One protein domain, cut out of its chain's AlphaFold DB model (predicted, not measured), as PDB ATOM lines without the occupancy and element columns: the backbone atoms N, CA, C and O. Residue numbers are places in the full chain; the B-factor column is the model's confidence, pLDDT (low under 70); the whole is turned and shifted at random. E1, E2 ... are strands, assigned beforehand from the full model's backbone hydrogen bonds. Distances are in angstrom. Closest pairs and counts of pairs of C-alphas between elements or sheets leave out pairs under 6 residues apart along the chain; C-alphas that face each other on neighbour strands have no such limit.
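AT A GLANCE: This is residues 18 to 140 and 160 to 173 of the 173 residues of an uncharacterized protein of Bacteroidetes bacterium (UniProt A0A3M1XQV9). The model is an elongated barrel of seven strands, E2 to E7 and E9, closed only thinly between E7 and E9; E2 to E6 are long and bent, while E7 and E9 are shorter. The short strands E1 and E8 make a small parallel pair toward one end, and each runs on into a barrel strand. The printed part has 137 residues, no named helix and nine strands, E1 to E9 in chain order; it is all strand. The barrel is mixed, and the whole is compact, with a radius of gyration of the C-alphas of 16.0 A and spans of 52 by 28 by 19 A.

HOW THE PARTS SIT: E2 (residues 22 to 35), E3 (39 to 52), E4 (60 to 74), E5 (85 to 100), E6 (105 to 122) and E7 (125 to 133) form a meander, each strand the antiparallel neighbour of the one before. N and O within hydrogen-bond range include N 24 and O 49, 2.8 A, in E2 and E3; N 50 and O 62, 2.7 A, in E3 and E4; N 63 and O 97, 2.8 A, in E4 and E5; N 88 and O 117, 2.8 A, in E5 and E6; and N 114 and O 133, 2.7 A, in E6 and E7. E9 (165 to 172) is antiparallel to E7, with N 166 and O 130 at 3.5 A, and parallel to E2, with N 25 and O 167 at 2.8 A. E1 (18 to 20) and E8 (160 to 162) are parallel, with N 19 and O 160 at 3.4 A.

IN THESE COORDINATES: E1 begins at C-alpha 18 (-34.779, 36.488, -13.100). E6, the longest, spans 43.5 A and bends by 81 degrees at residue 112; E5 spans 38.5 A, E4 37.1 A, E3 36.1 A, E2 34.9 A, E7 25.7 A and E9 21.0 A. E9 ends at C-alpha 172 (-32.050, 6.368, 2.698).

THE WHOLE: The C-alphas farthest apart, of Lys 36 and Pro 57, are 53.4 A apart. Residues 141 to 159 are not printed, and C-alphas 140 and 160 are 8.6 A apart. Of the links printed whole, none is long. Mean pLDDT of the printed part is 71.9; 48 residues are under 70, among them 74 to 84 and 160 to 173.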
ATOM      1  N   GLN A  18     -35.439  37.639 -13.714       65.06
ATOM      2  CA  GLN A  18     -34.779  36.488 -13.100       65.06
ATOM      3  C   GLN A  18     -34.962  36.487 -11.579       65.06
ATOM      4  O   GLN A  18     -34.631  37.457 -10.898       65.06
ATOM      5  N   TRP A  19     -35.414  35.353 -11.041       68.44
ATOM      6  CA  TRP A  19     -35.490  35.111  -9.601       68.44
ATOM      7  C   TRP A  19     -34.542  33.990  -9.197       68.44
ATOM      8  O   TRP A  19     -34.591  32.887  -9.747       68.44
ATOM      9  N   ASN A  20     -33.712  34.269  -8.194       71.88
ATOM     10  CA  ASN A  20     -32.866  33.267  -7.560       71.88
ATOM     11  C   ASN A  20     -33.556  32.799  -6.279       71.88
ATOM     12  O   ASN A  20     -33.927  33.620  -5.434       71.88
ATOM     13  N   PHE A  21     -33.740  31.489  -6.151       74.06
ATOM     14  CA  PHE A  21     -34.330  30.866  -4.972       74.06
ATOM     15  C   PHE A  21     -33.271  30.056  -4.238       74.06
ATOM     16  O   PHE A  21     -32.572  29.249  -4.851       74.06
ATOM     17  N   SER A  22     -33.209  30.234  -2.922       75.12
ATOM     18  CA  SER A  22     -32.456  29.354  -2.034       75.12
ATOM     19  C   SER A  22     -33.387  28.249  -1.558       75.12
ATOM     20  O   SER A  22     -34.399  28.540  -0.917       75.12
ATOM     21  N   THR A  23     -33.078  26.998  -1.897       73.06
ATOM     22  CA  THR A  23     -33.952  25.848  -1.628       73.06
ATOM     23  C   THR A  23     -33.440  24.984  -0.482       73.06
ATOM     24  O   THR A  23     -32.270  24.599  -0.450       73.06
ATOM     25  N   LEU A  24     -34.346  24.627   0.425       75.44
ATOM     26  CA  LEU A  24     -34.162  23.580   1.421       75.44
ATOM     27  C   LEU A  24     -34.903  22.321   0.964       75.44
ATOM     28  O   LEU A  24     -36.084  22.396   0.632       75.44
ATOM     29  N   ASN A  25     -34.224  21.175   0.947       75.06
ATOM     30  CA  ASN A  25     -34.770  19.888   0.523       75.06
ATOM     31  C   ASN A  25     -34.902  18.915   1.703       75.06
ATOM     32  O   ASN A  25     -34.014  18.812   2.552       75.06
ATOM     33  N   ILE A  26     -35.997  18.162   1.710       75.88
ATOM     34  CA  ILE A  26     -36.148  16.947   2.503       75.88
ATOM     35  C   ILE A  26     -36.634  15.829   1.587       75.88
ATOM     36  O   ILE A  26     -37.543  16.028   0.779       75.88
ATOM     37  N   GLY A  27     -36.018  14.657   1.678       72.31
ATOM     38  CA  GLY A  27     -36.259  13.603   0.705       72.31
ATOM     39  C   GLY A  27     -35.873  12.214   1.161       72.31
ATOM     40  O   GLY A  27     -35.157  12.036   2.150       72.31
ATOM     41  N   GLY A  28     -36.349  11.241   0.392       72.44
ATOM     42  CA  GLY A  28     -35.932   9.854   0.494       72.44
ATOM     43  C   GLY A  28     -35.283   9.384  -0.798       72.44
ATOM     44  O   GLY A  28     -35.568   9.909  -1.870       72.44
ATOM     45  N   TYR A  29     -34.442   8.360  -0.697       76.25
ATOM     46  CA  TYR A  29     -33.952   7.623  -1.857       76.25
ATOM     47  C   TYR A  29     -34.381   6.172  -1.751       76.25
ATOM     48  O   TYR A  29     -34.095   5.517  -0.751       76.25
ATOM     49  N   TYR A  30     -35.057   5.687  -2.788       78.19
ATOM     50  CA  TYR A  30     -35.526   4.314  -2.880       78.19
ATOM     51  C   TYR A  30     -34.685   3.539  -3.891       78.19
ATOM     52  O   TYR A  30     -34.711   3.837  -5.089       78.19
ATOM     53  N   VAL A  31     -33.941   2.541  -3.415       80.62
ATOM     54  CA  VAL A  31     -33.106   1.675  -4.257       80.62
ATOM     55  C   VAL A  31     -33.995   0.729  -5.063       80.62
ATOM     56  O   VAL A  31     -34.702  -0.099  -4.498       80.62
ATOM     57  N   LEU A  32     -33.926   0.814  -6.392       84.19
ATOM     58  CA  LEU A  32     -34.602  -0.128  -7.292       84.19
ATOM     59  C   LEU A  32     -33.704  -1.313  -7.650       84.19
ATOM     60  O   LEU A  32     -34.161  -2.448  -7.735       84.19
ATOM     61  N   ALA A  33     -32.421  -1.043  -7.881       83.31
ATOM     62  CA  ALA A  33     -31.429  -2.050  -8.218       83.31
ATOM     63  C   ALA A  33     -30.071  -1.658  -7.641       83.31
ATOM     64  O   ALA A  33     -29.733  -0.478  -7.550       83.31
ATOM     65  N   HIS A  34     -29.265  -2.648  -7.276       82.12
ATOM     66  CA  HIS A  34     -27.921  -2.414  -6.773       82.12
ATOM     67  C   HIS A  34     -26.977  -3.559  -7.115       82.12
ATOM     68  O   HIS A  34     -27.397  -4.688  -7.367       82.12
ATOM     69  N   HIS A  35     -25.679  -3.267  -7.106       78.50
ATOM     70  CA  HIS A  35     -24.643  -4.268  -7.308       78.50
ATOM     71  C   HIS A  35     -23.526  -4.113  -6.276       78.50
ATOM     72  O   HIS A  35     -22.843  -3.087  -6.239       78.50
ATOM     73  N   LYS A  36     -23.336  -5.167  -5.466       70.00
ATOM     74  CA  LYS A  36     -22.209  -5.349  -4.529       70.00
ATOM     75  C   LYS A  36     -21.920  -4.136  -3.635       70.00
ATOM     76  O   LYS A  36     -20.761  -3.842  -3.381       70.00
ATOM     77  N   ASP A  37     -22.949  -3.401  -3.218       64.31
ATOM     78  CA  ASP A  37     -22.818  -2.215  -2.361       64.31
ATOM     79  C   ASP A  37     -21.957  -1.074  -2.937       64.31
ATOM     80  O   ASP A  37     -21.659  -0.115  -2.233       64.31
ATOM     81  N   VAL A  38     -21.588  -1.125  -4.223       68.56
ATOM     82  CA  VAL A  38     -20.754  -0.099  -4.881       68.56
ATOM     83  C   VAL A  38     -21.585   0.819  -5.763       68.56
ATOM     84  O   VAL A  38     -21.276   2.004  -5.873       68.56
ATOM     85  N   VAL A  39     -22.629   0.280  -6.395       76.06
ATOM     86  CA  VAL A  39     -23.497   1.023  -7.314       76.06
ATOM     87  C   VAL A  39     -24.954   0.740  -6.987       76.06
ATOM     88  O   VAL A  39     -25.319  -0.413  -6.739       76.06
ATOM     89  N   SER A  40     -25.794   1.771  -7.034       78.19
ATOM     90  CA  SER A  40     -27.245   1.603  -7.070       78.19
ATOM     91  C   SER A  40     -27.917   2.537  -8.050       78.19
ATOM     92  O   SER A  40     -27.393   3.590  -8.406       78.19
ATOM     93  N   VAL A  41     -29.098   2.120  -8.477       83.38
ATOM     94  CA  VAL A  41     -30.033   2.930  -9.238       83.38
ATOM     95  C   VAL A  41     -31.342   2.948  -8.471       83.38
ATOM     96  O   VAL A  41     -31.793   1.921  -7.958       83.38
ATOM     97  N   GLY A  42     -31.948   4.120  -8.384       84.38
ATOM     98  CA  GLY A  42     -33.127   4.323  -7.572       84.38
ATOM     99  C   GLY A  42     -33.864   5.596  -7.926       84.38
ATOM    100  O   GLY A  42     -33.456   6.352  -8.809       84.38
ATOM    101  N   VAL A  43     -34.962   5.822  -7.221       82.62
ATOM    102  CA  VAL A  43     -35.779   7.023  -7.379       82.62
ATOM    103  C   VAL A  43     -35.643   7.874  -6.132       82.62
ATOM    104  O   VAL A  43     -35.684   7.363  -5.014       82.62
ATOM    105  N   ASP A  44     -35.492   9.173  -6.337       79.44
ATOM    106  CA  ASP A  44     -35.466  10.177  -5.280       79.44
ATOM    107  C   ASP A  44     -36.754  11.003  -5.325       79.44
ATOM    108  O   ASP A  44     -36.828  11.989  -6.071       79.44
ATOM    109  N   PRO A  45     -37.805  10.586  -4.595       79.62
ATOM    110  CA  PRO A  45     -38.895  11.482  -4.269       79.62
ATOM    111  C   PRO A  45     -38.430  12.425  -3.159       79.62
ATOM    112  O   PRO A  45     -38.144  12.015  -2.028       79.62
ATOM    113  N   SER A  46     -38.391  13.715  -3.463       76.69
ATOM    114  CA  SER A  46     -38.103  14.720  -2.449       76.69
ATOM    115  C   SER A  46     -38.995  15.946  -2.580       76.69
ATOM    116  O   SER A  46     -39.693  16.143  -3.575       76.69
ATOM    117  N   VAL A  47     -39.034  16.745  -1.521       82.94
ATOM    118  CA  VAL A  47     -39.785  17.996  -1.453       82.94
ATOM    119  C   VAL A  47     -38.799  19.111  -1.159       82.94
ATOM    120  O   VAL A  47     -37.945  18.993  -0.281       82.94
ATOM    121  N   GLN A  48     -38.901  20.199  -1.913       81.25
ATOM    122  CA  GLN A  48     -38.064  21.380  -1.763       81.25
ATOM    123  C   GLN A  48     -38.921  22.593  -1.467       81.25
ATOM    124  O   GLN A  48     -39.956  22.802  -2.097       81.25
ATOM    125  N   ILE A  49     -38.458  23.415  -0.536       83.06
ATOM    126  CA  ILE A  49     -39.033  24.722  -0.254       83.06
ATOM    127  C   ILE A  49     -37.961  25.762  -0.562       83.06
ATOM    128  O   ILE A  49     -36.910  25.805   0.073       83.06
ATOM    129  N   GLY A  50     -38.226  26.574  -1.577       81.06
ATOM    130  CA  GLY A  50     -37.418  27.699  -2.006       81.06
ATOM    131  C   GLY A  50     -37.960  29.015  -1.479       81.06
ATOM    132  O   GLY A  50     -39.153  29.296  -1.607       81.06
ATOM    133  N   LEU A  51     -37.071  29.848  -0.949       82.56
ATOM    134  CA  LEU A  51     -37.372  31.229  -0.588       82.56
ATOM    135  C   LEU A  51     -36.542  32.169  -1.459       82.56
ATOM    136  O   LEU A  51     -35.354  31.935  -1.694       82.56
ATOM    137  N   SER A  52     -37.174  33.233  -1.941       81.56
ATOM    138  CA  SER A  52     -36.498  34.329  -2.629       81.56
ATOM    139  C   SER A  52     -36.920  35.655  -2.012       81.56
ATOM    140  O   SER A  52     -38.106  35.881  -1.750       81.56
ATOM    141  N   PHE A  53     -35.929  36.514  -1.771       79.94
ATOM    142  CA  PHE A  53     -36.079  37.822  -1.141       79.94
ATOM    143  C   PHE A  53     -35.805  38.918  -2.184       79.94
ATOM    144  O   PHE A  53     -34.648  39.296  -2.384       79.94
ATOM    145  N   PRO A  54     -36.841  39.389  -2.906       71.62
ATOM    146  CA  PRO A  54     -36.744  40.554  -3.773       71.62
ATOM    147  C   PRO A  54     -36.159  41.793  -3.101       71.62
ATOM    148  O   PRO A  54     -36.316  41.989  -1.904       71.62
ATOM    149  N   ALA A  55     -35.657  42.723  -3.918       68.81
ATOM    150  CA  ALA A  55     -35.378  44.096  -3.486       68.81
ATOM    151  C   ALA A  55     -36.647  44.908  -3.112       68.81
ATOM    152  O   ALA A  55     -36.537  46.042  -2.658       68.81
ATOM    153  N   GLY A  56     -37.847  44.352  -3.320       67.31
ATOM    154  CA  GLY A  56     -39.139  44.951  -2.968       67.31
ATOM    155  C   GLY A  56     -39.843  44.233  -1.805       67.31
ATOM    156  O   GLY A  56     -39.343  43.228  -1.302       67.31
ATOM    157  N   PRO A  57     -41.022  44.717  -1.371       62.91
ATOM    158  CA  PRO A  57     -41.753  44.109  -0.266       62.91
ATOM    159  C   PRO A  57     -42.290  42.722  -0.643       62.91
ATOM    160  O   PRO A  57     -43.043  42.565  -1.605       62.91
ATOM    161  N   GLY A  58     -41.939  41.722   0.162       71.25
ATOM    162  CA  GLY A  58     -42.516  40.381   0.100       71.25
ATOM    163  C   GLY A  58     -41.476  39.267   0.043       71.25
ATOM    164  O   GLY A  58     -40.316  39.479  -0.290       71.25
ATOM    165  N   VAL A  59     -41.922  38.055   0.365       80.00
ATOM    166  CA  VAL A  59     -41.142  36.824   0.206       80.00
ATOM    167  C   VAL A  59     -41.799  36.008  -0.893       80.00
ATOM    168  O   VAL A  59     -43.002  35.743  -0.831       80.00
ATOM    169  N   ASN A  60     -41.034  35.624  -1.908       81.44
ATOM    170  CA  ASN A  60     -41.512  34.680  -2.909       81.44
ATOM    171  C   ASN A  60     -41.252  33.270  -2.390       81.44
ATOM    172  O   ASN A  60     -40.139  32.953  -1.962       81.44
ATOM    173  N   ILE A  61     -42.284  32.438  -2.436       83.06
ATOM    174  CA  ILE A  61     -42.223  31.062  -1.954       83.06
ATOM    175  C   ILE A  61     -42.369  30.143  -3.153       83.06
ATOM    176  O   ILE A  61     -43.269  30.308  -3.978       83.06
ATOM    177  N   MET A  62     -41.485  29.163  -3.232       82.62
ATOM    178  CA  MET A  62     -41.505  28.111  -4.230       82.62
ATOM    179  C   MET A  62     -41.550  26.770  -3.512       82.62
ATOM    180  O   MET A  62     -40.740  26.508  -2.631       82.62
ATOM    181  N   VAL A  63     -42.482  25.911  -3.890       85.12
ATOM    182  CA  VAL A  63     -42.517  24.515  -3.461       85.12
ATOM    183  C   VAL A  63     -42.218  23.670  -4.683       85.12
ATOM    184  O   VAL A  63     -42.846  23.857  -5.721       85.12
ATOM    185  N   GLN A  64     -41.257  22.762  -4.587       80.44
ATOM    186  CA  GLN A  64     -40.922  21.852  -5.675       80.44
ATOM    187  C   GLN A  64     -41.046  20.413  -5.197       80.44
ATOM    188  O   GLN A  64     -40.620  20.076  -4.094       80.44
ATOM    189  N   THR A  65     -41.598  19.565  -6.048       85.00
ATOM    190  CA  THR A  65     -41.624  18.114  -5.872       85.00
ATOM    191  C   THR A  65     -40.794  17.481  -6.985       85.00
ATOM    192  O   THR A  65     -41.330  17.100  -8.031       85.00
ATOM    193  N   PRO A  66     -39.459  17.456  -6.827       77.50
ATOM    194  CA  PRO A  66     -38.579  16.688  -7.695       77.50
ATOM    195  C   PRO A  66     -38.897  15.192  -7.678       77.50
ATOM    196  O   PRO A  66     -39.082  14.587  -6.620       77.50
ATOM    197  N   VAL A  67     -38.863  14.594  -8.863       81.81
ATOM    198  CA  VAL A  67     -38.766  13.146  -9.040       81.81
ATOM    199  C   VAL A  67     -37.575  12.886  -9.950       81.81
ATOM    200  O   VAL A  67     -37.625  13.168 -11.151       81.81
ATOM    201  N   TYR A  68     -36.493  12.370  -9.367       82.50
ATOM    202  CA  TYR A  68     -35.272  12.036 -10.099       82.50
ATOM    203  C   TYR A  68     -35.043  10.534 -10.133       82.50
ATOM    204  O   TYR A  68     -35.179   9.849  -9.119       82.50
ATOM    205  N   LEU A  69     -34.629  10.036 -11.294       85.25
ATOM    206  CA  LEU A  69     -33.954   8.754 -11.405       85.25
ATOM    207  C   LEU A  69     -32.468   8.997 -11.139       85.25
ATOM    208  O   LEU A  69     -31.818   9.733 -11.882       85.25
ATOM    209  N   MET A  70     -31.946   8.400 -10.076       83.56
ATOM    210  CA  MET A  70     -30.573   8.601  -9.622       83.56
ATOM    211  C   MET A  70     -29.761   7.325  -9.817       83.56
ATOM    212  O   MET A  70     -30.232   6.227  -9.526       83.56
ATOM    213  N   ALA A  71     -28.512   7.488 -10.236       84.06
ATOM    214  CA  ALA A  71     -27.466   6.487 -10.135       84.06
ATOM    215  C   ALA A  71     -26.450   6.945  -9.079       84.06
ATOM    216  O   ALA A  71     -25.920   8.057  -9.147       84.06
ATOM    217  N   ARG A  72     -26.181   6.090  -8.093       79.94
ATOM    218  CA  ARG A  72     -25.222   6.337  -7.011       79.94
ATOM    219  C   ARG A  72     -24.015   5.423  -7.158       79.94
ATOM    220  O   ARG A  72     -24.173   4.243  -7.472       79.94
ATOM    221  N   VAL A  73     -22.830   5.973  -6.914       77.69
ATOM    222  CA  VAL A  73     -21.555   5.252  -6.888       77.69
ATOM    223  C   VAL A  73     -20.801   5.616  -5.610       77.69
ATOM    224  O   VAL A  73     -20.607   6.790  -5.287       77.69
ATOM    225  N   GLY A  74     -20.345   4.605  -4.878       66.31
ATOM    226  CA  GLY A  74     -19.602   4.782  -3.632       66.31
ATOM    227  C   GLY A  74     -19.727   3.581  -2.706       66.31
ATOM    228  O   GLY A  74     -20.607   2.738  -2.892       66.31
ATOM    229  N   ALA A  75     -18.841   3.513  -1.710       48.47
ATOM    230  CA  ALA A  75     -18.895   2.491  -0.674       48.47
ATOM    231  C   ALA A  75     -20.250   2.570   0.043       48.47
ATOM    232  O   ALA A  75     -20.576   3.591   0.651       48.47
ATOM    233  N   ASN A  76     -21.020   1.487  -0.038       50.56
ATOM    234  CA  ASN A  76     -22.359   1.358   0.524       50.56
ATOM    235  C   ASN A  76     -23.446   2.159  -0.224       50.56
ATOM    236  O   ASN A  76     -24.261   2.853   0.378       50.56
ATOM    237  N   SER A  77     -23.492   2.038  -1.557       49.69
ATOM    238  CA  SER A  77     -24.579   2.571  -2.406       49.69
ATOM    239  C   SER A  77     -25.939   1.880  -2.186       49.69
ATOM    240  O   SER A  77     -26.867   2.088  -2.957       49.69
ATOM    241  N   THR A  78     -26.079   1.046  -1.162       52.44
ATOM    242  CA  THR A  78     -27.192   0.123  -0.918       52.44
ATOM    243  C   THR A  78     -28.005   0.492   0.325       52.44
ATOM    244  O   THR A  78     -27.608   1.391   1.068       52.44
ATOM    245  N   PRO A  79     -29.146  -0.187   0.573       52.09
ATOM    246  CA  PRO A  79     -30.065   0.102   1.686       52.09
ATOM    247  C   PRO A  79     -29.409   0.115   3.079       52.09
ATOM    248  O   PRO A  79     -29.949   0.655   4.036       52.09
ATOM    249  N   TYR A  80     -28.212  -0.468   3.204       50.94
ATOM    250  CA  TYR A  80     -27.484  -0.637   4.461       50.94
ATOM    251  C   TYR A  80     -26.745   0.623   4.955       50.94
ATOM    252  O   TYR A  80     -26.090   0.565   5.992       50.94
ATOM    253  N   ASN A  81     -26.868   1.747   4.238       52.44
ATOM    254  CA  ASN A  81     -26.704   3.135   4.697       52.44
ATOM    255  C   ASN A  81     -25.596   3.407   5.749       52.44
ATOM    256  O   ASN A  81     -25.827   4.024   6.788       52.44
ATOM    257  N   GLN A  82     -24.362   2.979   5.466       55.47
ATOM    258  CA  GLN A  82     -23.140   3.438   6.151       55.47
ATOM    259  C   GLN A  82     -22.206   4.133   5.149       55.47
ATOM    260  O   GLN A  82     -21.048   3.747   4.996       55.47
ATOM    261  N   GLN A  83     -22.709   5.113   4.396       59.12
ATOM    262  CA  GLN A  83     -21.843   5.925   3.536       59.12
ATOM    263  C   GLN A  83     -20.839   6.673   4.408       59.12
ATOM    264  O   GLN A  83     -21.271   7.327   5.340       59.12
ATOM    265  N   ALA A  84     -19.541   6.619   4.105       64.00
ATOM    266  CA  ALA A  84     -18.561   7.606   4.578       64.00
ATOM    267  C   ALA A  84     -18.345   8.704   3.519       64.00
ATOM    268  O   ALA A  84     -18.185   9.877   3.854       64.00
ATOM    269  N   LEU A  85     -18.400   8.315   2.238       73.44
ATOM    270  CA  LEU A  85     -18.323   9.192   1.074       73.44
ATOM    271  C   LEU A  85     -19.072   8.553  -0.106       73.44
ATOM    272  O   LEU A  85     -18.917   7.356  -0.357       73.44
ATOM    273  N   GLY A  86     -19.859   9.339  -0.838       73.44
ATOM    274  CA  GLY A  86     -20.582   8.883  -2.027       73.44
ATOM    275  C   GLY A  86     -20.813  10.005  -3.032       73.44
ATOM    276  O   GLY A  86     -20.907  11.173  -2.655       73.44
ATOM    277  N   LEU A  87     -20.898   9.641  -4.310       81.19
ATOM    278  CA  LEU A  87     -21.275  10.542  -5.395       81.19
ATOM    279  C   LEU A  87     -22.460   9.958  -6.150       81.19
ATOM    280  O   LEU A  87     -22.576   8.747  -6.343       81.19
ATOM    281  N   SER A  88     -23.353  10.823  -6.600       77.75
ATOM    282  CA  SER A  88     -24.504  10.415  -7.380       77.75
ATOM    283  C   SER A  88     -24.895  11.456  -8.403       77.75
ATOM    284  O   SER A  88     -24.623  12.648  -8.258       77.75
ATOM    285  N   VAL A  89     -25.515  10.970  -9.465       86.69
ATOM    286  CA  VAL A  89     -26.048  11.785 -10.547       86.69
ATOM    287  C   VAL A  89     -27.451  11.305 -10.849       86.69
ATOM    288  O   VAL A  89     -27.735  10.112 -10.769       86.69
ATOM    289  N   GLY A  90     -28.335  12.216 -11.215       84.56
ATOM    290  CA  GLY A  90     -29.671  11.846 -11.632       84.56
ATOM    291  C   GLY A  90     -30.272  12.813 -12.617       84.56
ATOM    292  O   GLY A  90     -29.827  13.951 -12.777       84.56
ATOM    293  N   VAL A  91     -31.297  12.318 -13.290       87.25
ATOM    294  CA  VAL A  91     -32.085  13.049 -14.274       87.25
ATOM    295  C   VAL A  91     -33.555  12.821 -13.988       87.25
ATOM    296  O   VAL A  91     -33.960  11.772 -13.487       87.25
ATOM    297  N   GLY A  92     -34.370  13.821 -14.272       85.50
ATOM    298  CA  GLY A  92     -35.787  13.763 -13.972       85.50
ATOM    299  C   GLY A  92     -36.450  15.097 -14.224       85.50
ATOM    300  O   GLY A  92     -36.109  15.813 -15.168       85.50
ATOM    301  N   GLY A  93     -37.400  15.437 -13.369       79.56
ATOM    302  CA  GLY A  93     -38.075  16.715 -13.453       79.56
ATOM    303  C   GLY A  93     -38.698  17.125 -12.138       79.56
ATOM    304  O   GLY A  93     -38.934  16.312 -11.246       79.56
ATOM    305  N   ASN A  94     -38.968  18.418 -12.049       78.31
ATOM    306  CA  ASN A  94     -39.528  19.051 -10.874       78.31
ATOM    307  C   ASN A  94     -40.858  19.661 -11.266       78.31
ATOM    308  O   ASN A  94     -40.912  20.533 -12.141       78.31
ATOM    309  N   LEU A  95     -41.917  19.242 -10.586       82.69
ATOM    310  CA  LEU A  95     -43.135  20.030 -10.557       82.69
ATOM    311  C   LEU A  95     -42.925  21.155  -9.544       82.69
ATOM    312  O   LEU A  95     -42.531  20.901  -8.406       82.69
ATOM    313  N   GLN A  96     -43.135  22.393  -9.966       79.56
ATOM    314  CA  GLN A  96     -42.894  23.571  -9.141       79.56
ATOM    315  C   GLN A  96     -44.183  24.361  -9.003       79.56
ATOM    316  O   GLN A  96     -44.843  24.661  -9.995       79.56
ATOM    317  N   TYR A  97     -44.520  24.705  -7.769       82.50
ATOM    318  CA  TYR A  97     -45.618  25.581  -7.405       82.50
ATOM    319  C   TYR A  97     -45.049  26.854  -6.786       82.50
ATOM    320  O   TYR A  97     -44.355  26.808  -5.769       82.50
ATOM    321  N   LEU A  98     -45.320  27.999  -7.402       79.62
ATOM    322  CA  LEU A  98     -44.770  29.282  -6.982       79.62
ATOM    323  C   LEU A  98     -45.871  30.223  -6.537       79.62
ATOM    324  O   LEU A  98     -46.928  30.309  -7.160       79.62
ATOM    325  N   THR A  99     -45.581  30.971  -5.478       81.56
ATOM    326  CA  THR A  99     -46.416  32.055  -4.972       81.56
ATOM    327  C   THR A  99     -45.594  33.337  -4.900       81.56
ATOM    328  O   THR A  99     -44.598  33.419  -4.179       81.56
ATOM    329  N   PHE A 100     -46.038  34.348  -5.645       73.75
ATOM    330  CA  PHE A 100     -45.464  35.688  -5.659       73.75
ATOM    331  C   PHE A 100     -46.271  36.588  -4.730       73.75
ATOM    332  O   PHE A 100     -47.357  37.044  -5.091       73.75
ATOM    333  N   THR A 101     -45.741  36.851  -3.536       70.12
ATOM    334  CA  THR A 101     -46.453  37.628  -2.509       70.12
ATOM    335  C   THR A 101     -46.651  39.082  -2.936       70.12
ATOM    336  O   THR A 101     -47.744  39.615  -2.776       70.12
ATOM    337  N   GLY A 102     -45.651  39.698  -3.577       64.81
ATOM    338  CA  GLY A 102     -45.747  41.083  -4.061       64.81
ATOM    339  C   GLY A 102     -46.760  41.299  -5.195       64.81
ATOM    340  O   GLY A 102     -47.166  42.429  -5.441       64.81
ATOM    341  N   LEU A 103     -47.192  40.230  -5.876       66.31
ATOM    342  CA  LEU A 103     -48.144  40.292  -6.995       66.31
ATOM    343  C   LEU A 103     -49.456  39.536  -6.718       66.31
ATOM    344  O   LEU A 103     -50.323  39.512  -7.586       66.31
ATOM    345  N   ASN A 104     -49.594  38.901  -5.546       68.81
ATOM    346  CA  ASN A 104     -50.672  37.965  -5.199       68.81
ATOM    347  C   ASN A 104     -50.981  36.950  -6.322       68.81
ATOM    348  O   ASN A 104     -52.134  36.726  -6.696       68.81
ATOM    349  N   ARG A 105     -49.931  36.363  -6.908       72.25
ATOM    350  CA  ARG A 105     -50.033  35.443  -8.053       72.25
ATOM    351  C   ARG A 105     -49.477  34.072  -7.729       72.25
ATOM    352  O   ARG A 105     -48.540  33.939  -6.942       72.25
ATOM    353  N   ARG A 106     -50.053  33.058  -8.373       76.62
ATOM    354  CA  ARG A 106     -49.678  31.649  -8.238       76.62
ATOM    355  C   ARG A 106     -49.474  31.042  -9.618       76.62
ATOM    356  O   ARG A 106     -50.231  31.356 -10.532       76.62
ATOM    357  N   THR A 107     -48.462  30.197  -9.769       74.44
ATOM    358  CA  THR A 107     -48.211  29.458 -11.012       74.44
ATOM    359  C   THR A 107     -47.685  28.067 -10.714       74.44
ATOM    360  O   THR A 107     -47.040  27.852  -9.684       74.44
ATOM    361  N   THR A 108     -47.948  27.148 -11.636       77.19
ATOM    362  CA  THR A 108     -47.434  25.785 -11.599       77.19
ATOM    363  C   THR A 108     -46.780  25.479 -12.931       77.19
ATOM    364  O   THR A 108     -47.368  25.735 -13.981       77.19
ATOM    365  N   PHE A 109     -45.588  24.900 -12.903       74.56
ATOM    366  CA  PHE A 109     -44.917  24.447 -14.114       74.56
ATOM    367  C   PHE A 109     -44.069  23.209 -13.851       74.56
ATOM    368  O   PHE A 109     -43.691  22.910 -12.718       74.56
ATOM    369  N   PHE A 110     -43.778  22.488 -14.927       78.69
ATOM    370  CA  PHE A 110     -42.872  21.352 -14.922       78.69
ATOM    371  C   PHE A 110     -41.547  21.764 -15.559       78.69
ATOM    372  O   PHE A 110     -41.536  22.365 -16.633       78.69
ATOM    373  N   ALA A 111     -40.438  21.436 -14.904       75.94
ATOM    374  CA  ALA A 111     -39.102  21.699 -15.417       75.94
ATOM    375  C   ALA A 111     -38.285  20.404 -15.418       75.94
ATOM    376  O   ALA A 111     -38.136  19.805 -14.348       75.94
ATOM    377  N   PRO A 112     -37.737  19.957 -16.562       77.56
ATOM    378  CA  PRO A 112     -36.763  18.879 -16.551       77.56
ATOM    379  C   PRO A 112     -35.515  19.338 -15.794       77.56
ATOM    380  O   PRO A 112     -35.114  20.503 -15.867       77.56
ATOM    381  N   GLY A 113     -34.908  18.413 -15.065       79.19
ATOM    382  CA  GLY A 113     -33.784  18.678 -14.185       79.19
ATOM    383  C   GLY A 113     -32.758  17.558 -14.240       79.19
ATOM    384  O   GLY A 113     -33.086  16.388 -14.440       79.19
ATOM    385  N   ALA A 114     -31.514  17.930 -14.010       82.12
ATOM    386  CA  ALA A 114     -30.437  17.047 -13.625       82.12
ATOM    387  C   ALA A 114     -29.974  17.434 -12.220       82.12
ATOM    388  O   ALA A 114     -30.105  18.580 -11.784       82.12
ATOM    389  N   VAL A 115     -29.436  16.469 -11.498       79.38
ATOM    390  CA  VAL A 115     -28.949  16.674 -10.143       79.38
ATOM    391  C   VAL A 115     -27.651  15.912  -9.956       79.38
ATOM    392  O   VAL A 115     -27.491  14.798 -10.451       79.38
ATOM    393  N   VAL A 116     -26.715  16.532  -9.251       83.62
ATOM    394  CA  VAL A 116     -25.487  15.896  -8.785       83.62
ATOM    395  C   VAL A 116     -25.483  15.992  -7.274       83.62
ATOM    396  O   VAL A 116     -25.747  17.053  -6.712       83.62
ATOM    397  N   GLU A 117     -25.197  14.888  -6.611       78.25
ATOM    398  CA  GLU A 117     -25.201  14.815  -5.162       78.25
ATOM    399  C   GLU A 117     -23.905  14.200  -4.650       78.25
ATOM    400  O   GLU A 117     -23.437  13.179  -5.153       78.25
ATOM    401  N   GLY A 118     -23.330  14.845  -3.639       78.69
ATOM    402  CA  GLY A 118     -22.186  14.349  -2.894       78.69
ATOM    403  C   GLY A 118     -22.553  14.188  -1.430       78.69
ATOM    404  O   GLY A 118     -23.046  15.128  -0.809       78.69
ATOM    405  N   THR A 119     -22.277  13.018  -0.871       74.94
ATOM    406  CA  THR A 119     -22.565  12.714   0.532       74.94
ATOM    407  C   THR A 119     -21.274  12.450   1.281       74.94
ATOM    408  O   THR A 119     -20.396  11.736   0.795       74.94
ATOM    409  N   LEU A 120     -21.169  13.020   2.477       74.69
ATOM    410  CA  LEU A 120     -20.078  12.832   3.426       74.69
ATOM    411  C   LEU A 120     -20.691  12.475   4.775       74.69
ATOM    412  O   LEU A 120     -21.530  13.212   5.280       74.69
ATOM    413  N   SER A 121     -20.271  11.380   5.396       68.44
ATOM    414  CA  SER A 121     -20.746  11.021   6.736       68.44
ATOM    415  C   SER A 121     -19.578  10.828   7.680       68.44
ATOM    416  O   SER A 121     -18.588  10.176   7.347       68.44
ATOM    417  N   SER A 122     -19.726  11.347   8.895       64.06
ATOM    418  CA  SER A 122     -18.810  11.084  10.000       64.06
ATOM    419  C   SER A 122     -19.620  10.749  11.245       64.06
ATOM    420  O   SER A 122     -20.282  11.627  11.787       64.06
ATOM    421  N   ARG A 123     -19.596   9.467  11.650       62.44
ATOM    422  CA  ARG A 123     -20.025   8.856  12.937       62.44
ATOM    423  C   ARG A 123     -21.327   9.333  13.627       62.44
ATOM    424  O   ARG A 123     -21.596   8.874  14.731       62.44
ATOM    425  N   GLY A 124     -22.145  10.185  13.016       61.00
ATOM    426  CA  GLY A 124     -23.329  10.769  13.655       61.00
ATOM    427  C   GLY A 124     -24.421  11.219  12.687       61.00
ATOM    428  O   GLY A 124     -25.591  10.993  12.977       61.00
ATOM    429  N   ALA A 125     -24.077  11.797  11.529       62.72
ATOM    430  CA  ALA A 125     -25.059  12.147  10.500       62.72
ATOM    431  C   ALA A 125     -24.423  12.231   9.098       62.72
ATOM    432  O   ALA A 125     -23.329  12.791   8.968       62.72
ATOM    433  N   PRO A 126     -25.095  11.721   8.049       66.81
ATOM    434  CA  PRO A 126     -24.695  11.967   6.672       66.81
ATOM    435  C   PRO A 126     -25.046  13.408   6.281       66.81
ATOM    436  O   PRO A 126     -26.206  13.820   6.303       66.81
ATOM    437  N   LEU A 127     -24.033  14.182   5.912       71.19
ATOM    438  CA  LEU A 127     -24.178  15.495   5.303       71.19
ATOM    439  C   LEU A 127     -24.225  15.320   3.786       71.19
ATOM    440  O   LEU A 127     -23.298  14.769   3.193       71.19
ATOM    441  N   THR A 128     -25.297  15.798   3.159       71.38
ATOM    442  CA  THR A 128     -25.486  15.662   1.714       71.38
ATOM    443  C   THR A 128     -25.542  17.030   1.047       71.38
ATOM    444  O   THR A 128     -26.298  17.912   1.453       71.38
ATOM    445  N   PHE A 129     -24.732  17.204   0.010       73.00
ATOM    446  CA  PHE A 129     -24.703  18.387  -0.839       73.00
ATOM    447  C   PHE A 129     -25.343  18.052  -2.171       73.00
ATOM    448  O   PHE A 129     -24.977  17.059  -2.800       73.00
ATOM    449  N   ARG A 130     -26.277  18.892  -2.620       73.25
ATOM    450  CA  ARG A 130     -27.034  18.650  -3.842       73.25
ATOM    451  C   ARG A 130     -26.977  19.868  -4.756       73.25
ATOM    452  O   ARG A 130     -27.391  20.968  -4.399       73.25
ATOM    453  N   LEU A 131     -26.452  19.652  -5.952       75.19
ATOM    454  CA  LEU A 131     -26.397  20.641  -7.017       75.19
ATOM    455  C   LEU A 131     -27.486  20.315  -8.029       75.19
ATOM    456  O   LEU A 131     -27.493  19.232  -8.615       75.19
ATOM    457  N   HIS A 132     -28.406  21.253  -8.218       74.06
ATOM    458  CA  HIS A 132     -29.476  21.135  -9.196       74.06
ATOM    459  C   HIS A 132     -29.115  21.912 -10.455       74.06
ATOM    460  O   HIS A 132     -28.690  23.063 -10.399       74.06
ATOM    461  N   PHE A 133     -29.325  21.279 -11.600       70.31
ATOM    462  CA  PHE A 133     -29.138  21.875 -12.911       70.31
ATOM    463  C   PHE A 133     -30.438  21.707 -13.684       70.31
ATOM    464  O   PHE A 133     -30.896  20.592 -13.893       70.31
ATOM    465  N   SER A 134     -31.062  22.798 -14.119       66.56
ATOM    466  CA  SER A 134     -32.233  22.716 -15.000       66.56
ATOM    467  C   SER A 134     -31.769  22.948 -16.440       66.56
ATOM    468  O   SER A 134     -31.466  24.092 -16.778       66.56
ATOM    469  N   PRO A 135     -31.648  21.902 -17.286       63.72
ATOM    470  CA  PRO A 135     -31.208  22.065 -18.673       63.72
ATOM    471  C   PRO A 135     -32.210  22.869 -19.510       63.72
ATOM    472  O   PRO A 135     -31.817  23.507 -20.483       63.72
ATOM    473  N   ALA A 136     -33.489  22.870 -19.123       62.84
ATOM    474  CA  ALA A 136     -34.490  23.764 -19.683       62.84
ATOM    475  C   ALA A 136     -34.855  24.833 -18.653       62.84
ATOM    476  O   ALA A 136     -35.174  24.521 -17.505       62.84
ATOM    477  N   GLN A 137     -34.826  26.095 -19.080       61.88
ATOM    478  CA  GLN A 137     -35.347  27.206 -18.292       61.88
ATOM    479  C   GLN A 137     -36.876  27.148 -18.370       61.88
ATOM    480  O   GLN A 137     -37.415  27.260 -19.474       61.88
ATOM    481  N   PRO A 138     -37.591  26.936 -17.252       58.00
ATOM    482  CA  PRO A 138     -39.040  26.906 -17.296       58.00
ATOM    483  C   PRO A 138     -39.547  28.308 -17.616       58.00
ATOM    484  O   PRO A 138     -39.380  29.228 -16.821       58.00
ATOM    485  N   GLN A 139     -40.153  28.453 -18.789       59.12
ATOM    486  CA  GLN A 139     -40.854  29.659 -19.199       59.12
ATOM    487  C   GLN A 139     -42.328  29.484 -18.841       59.12
ATOM    488  O   GLN A 139     -42.957  28.489 -19.202       59.12
ATOM    489  N   THR A 140     -42.881  30.434 -18.095       58.56
ATOM    490  CA  THR A 140     -44.318  30.500 -17.818       58.56
ATOM    491  C   THR A 140     -44.838  31.828 -18.340       58.56
ATOM    492  O   THR A 140     -44.200  32.852 -18.129       58.56
ATOM    493  N   ARG A 160     -37.358  33.518 -15.949       55.56
ATOM    494  CA  ARG A 160     -36.223  32.602 -15.898       55.56
ATOM    495  C   ARG A 160     -35.942  32.250 -14.450       55.56
ATOM    496  O   ARG A 160     -35.717  33.123 -13.610       55.56
ATOM    497  N   PHE A 161     -35.944  30.954 -14.169       59.19
ATOM    498  CA  PHE A 161     -35.642  30.421 -12.850       59.19
ATOM    499  C   PHE A 161     -34.251  29.810 -12.861       59.19
ATOM    500  O   PHE A 161     -33.952  28.949 -13.689       59.19
ATOM    501  N   SER A 162     -33.417  30.245 -11.923       54.47
ATOM    502  CA  SER A 162     -32.122  29.629 -11.664       54.47
ATOM    503  C   SER A 162     -32.125  29.107 -10.231       54.47
ATOM    504  O   SER A 162     -31.932  29.857  -9.276       54.47
ATOM    505  N   SER A 163     -32.433  27.820 -10.068       55.22
ATOM    506  CA  SER A 163     -32.180  27.104  -8.816       55.22
ATOM    507  C   SER A 163     -30.804  26.466  -8.957       55.22
ATOM    508  O   SER A 163     -30.653  25.473  -9.660       55.22
ATOM    509  N   ILE A 164     -29.792  27.125  -8.390       53.56
ATOM    510  CA  ILE A 164     -28.385  26.722  -8.548       53.56
ATOM    511  C   ILE A 164     -27.944  25.854  -7.362       53.56
ATOM    512  O   ILE A 164     -27.167  24.919  -7.534       53.56
ATOM    513  N   LEU A 165     -28.432  26.154  -6.152       57.44
ATOM    514  CA  LEU A 165     -27.934  25.556  -4.913       57.44
ATOM    515  C   LEU A 165     -29.084  25.162  -3.986       57.44
ATOM    516  O   LEU A 165     -29.920  25.996  -3.630       57.44
ATOM    517  N   GLY A 166     -29.080  23.897  -3.567       55.22
ATOM    518  CA  GLY A 166     -29.977  23.371  -2.551       55.22
ATOM    519  C   GLY A 166     -29.207  22.648  -1.453       55.22
ATOM    520  O   GLY A 166     -28.239  21.937  -1.716       55.22
ATOM    521  N   PHE A 167     -29.651  22.817  -0.212       58.88
ATOM    522  CA  PHE A 167     -29.168  22.021   0.916       58.88
ATOM    523  C   PHE A 167     -30.245  21.009   1.285       58.88
ATOM    524  O   PHE A 167     -31.421  21.370   1.358       58.88
ATOM    525  N   GLY A 168     -29.864  19.746   1.478       57.50
ATOM    526  CA  GLY A 168     -30.817  18.660   1.678       57.50
ATOM    527  C   GLY A 168     -30.419  17.717   2.799       57.50
ATOM    528  O   GLY A 168     -29.257  17.332   2.916       57.50
ATOM    529  N   LEU A 169     -31.403  17.327   3.606       58.34
ATOM    530  CA  LEU A 169     -31.293  16.164   4.480       58.34
ATOM    531  C   LEU A 169     -31.987  14.996   3.787       58.34
ATOM    532  O   LEU A 169     -33.185  15.054   3.499       58.34
ATOM    533  N   LEU A 170     -31.218  13.948   3.512       59.94
ATOM    534  CA  LEU A 170     -31.688  12.757   2.820       59.94
ATOM    535  C   LEU A 170     -31.621  11.567   3.754       59.94
ATOM    536  O   LEU A 170     -30.579  11.276   4.341       59.94
ATOM    537  N   TYR A 171     -32.748  10.877   3.864       54.69
ATOM    538  CA  TYR A 171     -32.836   9.622   4.586       54.69
ATOM    539  C   TYR A 171     -32.977   8.482   3.571       54.69
ATOM    540  O   TYR A 171     -33.887   8.489   2.746       54.69
ATOM    541  N   GLY A 172     -32.030   7.544   3.572       50.75
ATOM    542  CA  GLY A 172     -32.050   6.368   2.698       50.75
ATOM    543  C   GLY A 172     -32.617   5.153   3.427       50.75
ATOM    544  O   GLY A 172     -32.257   4.936   4.587       50.75
ATOM    545  N   PHE A 173     -33.468   4.388   2.739       43.91
ATOM    546  CA  PHE A 173     -34.021   3.101   3.177       43.91
ATOM    547  C   PHE A 173     -33.685   1.991   2.179       43.91
ATOM    548  O   PHE A 173     -33.424   2.302   0.992       43.91
TER     549      PHE A 173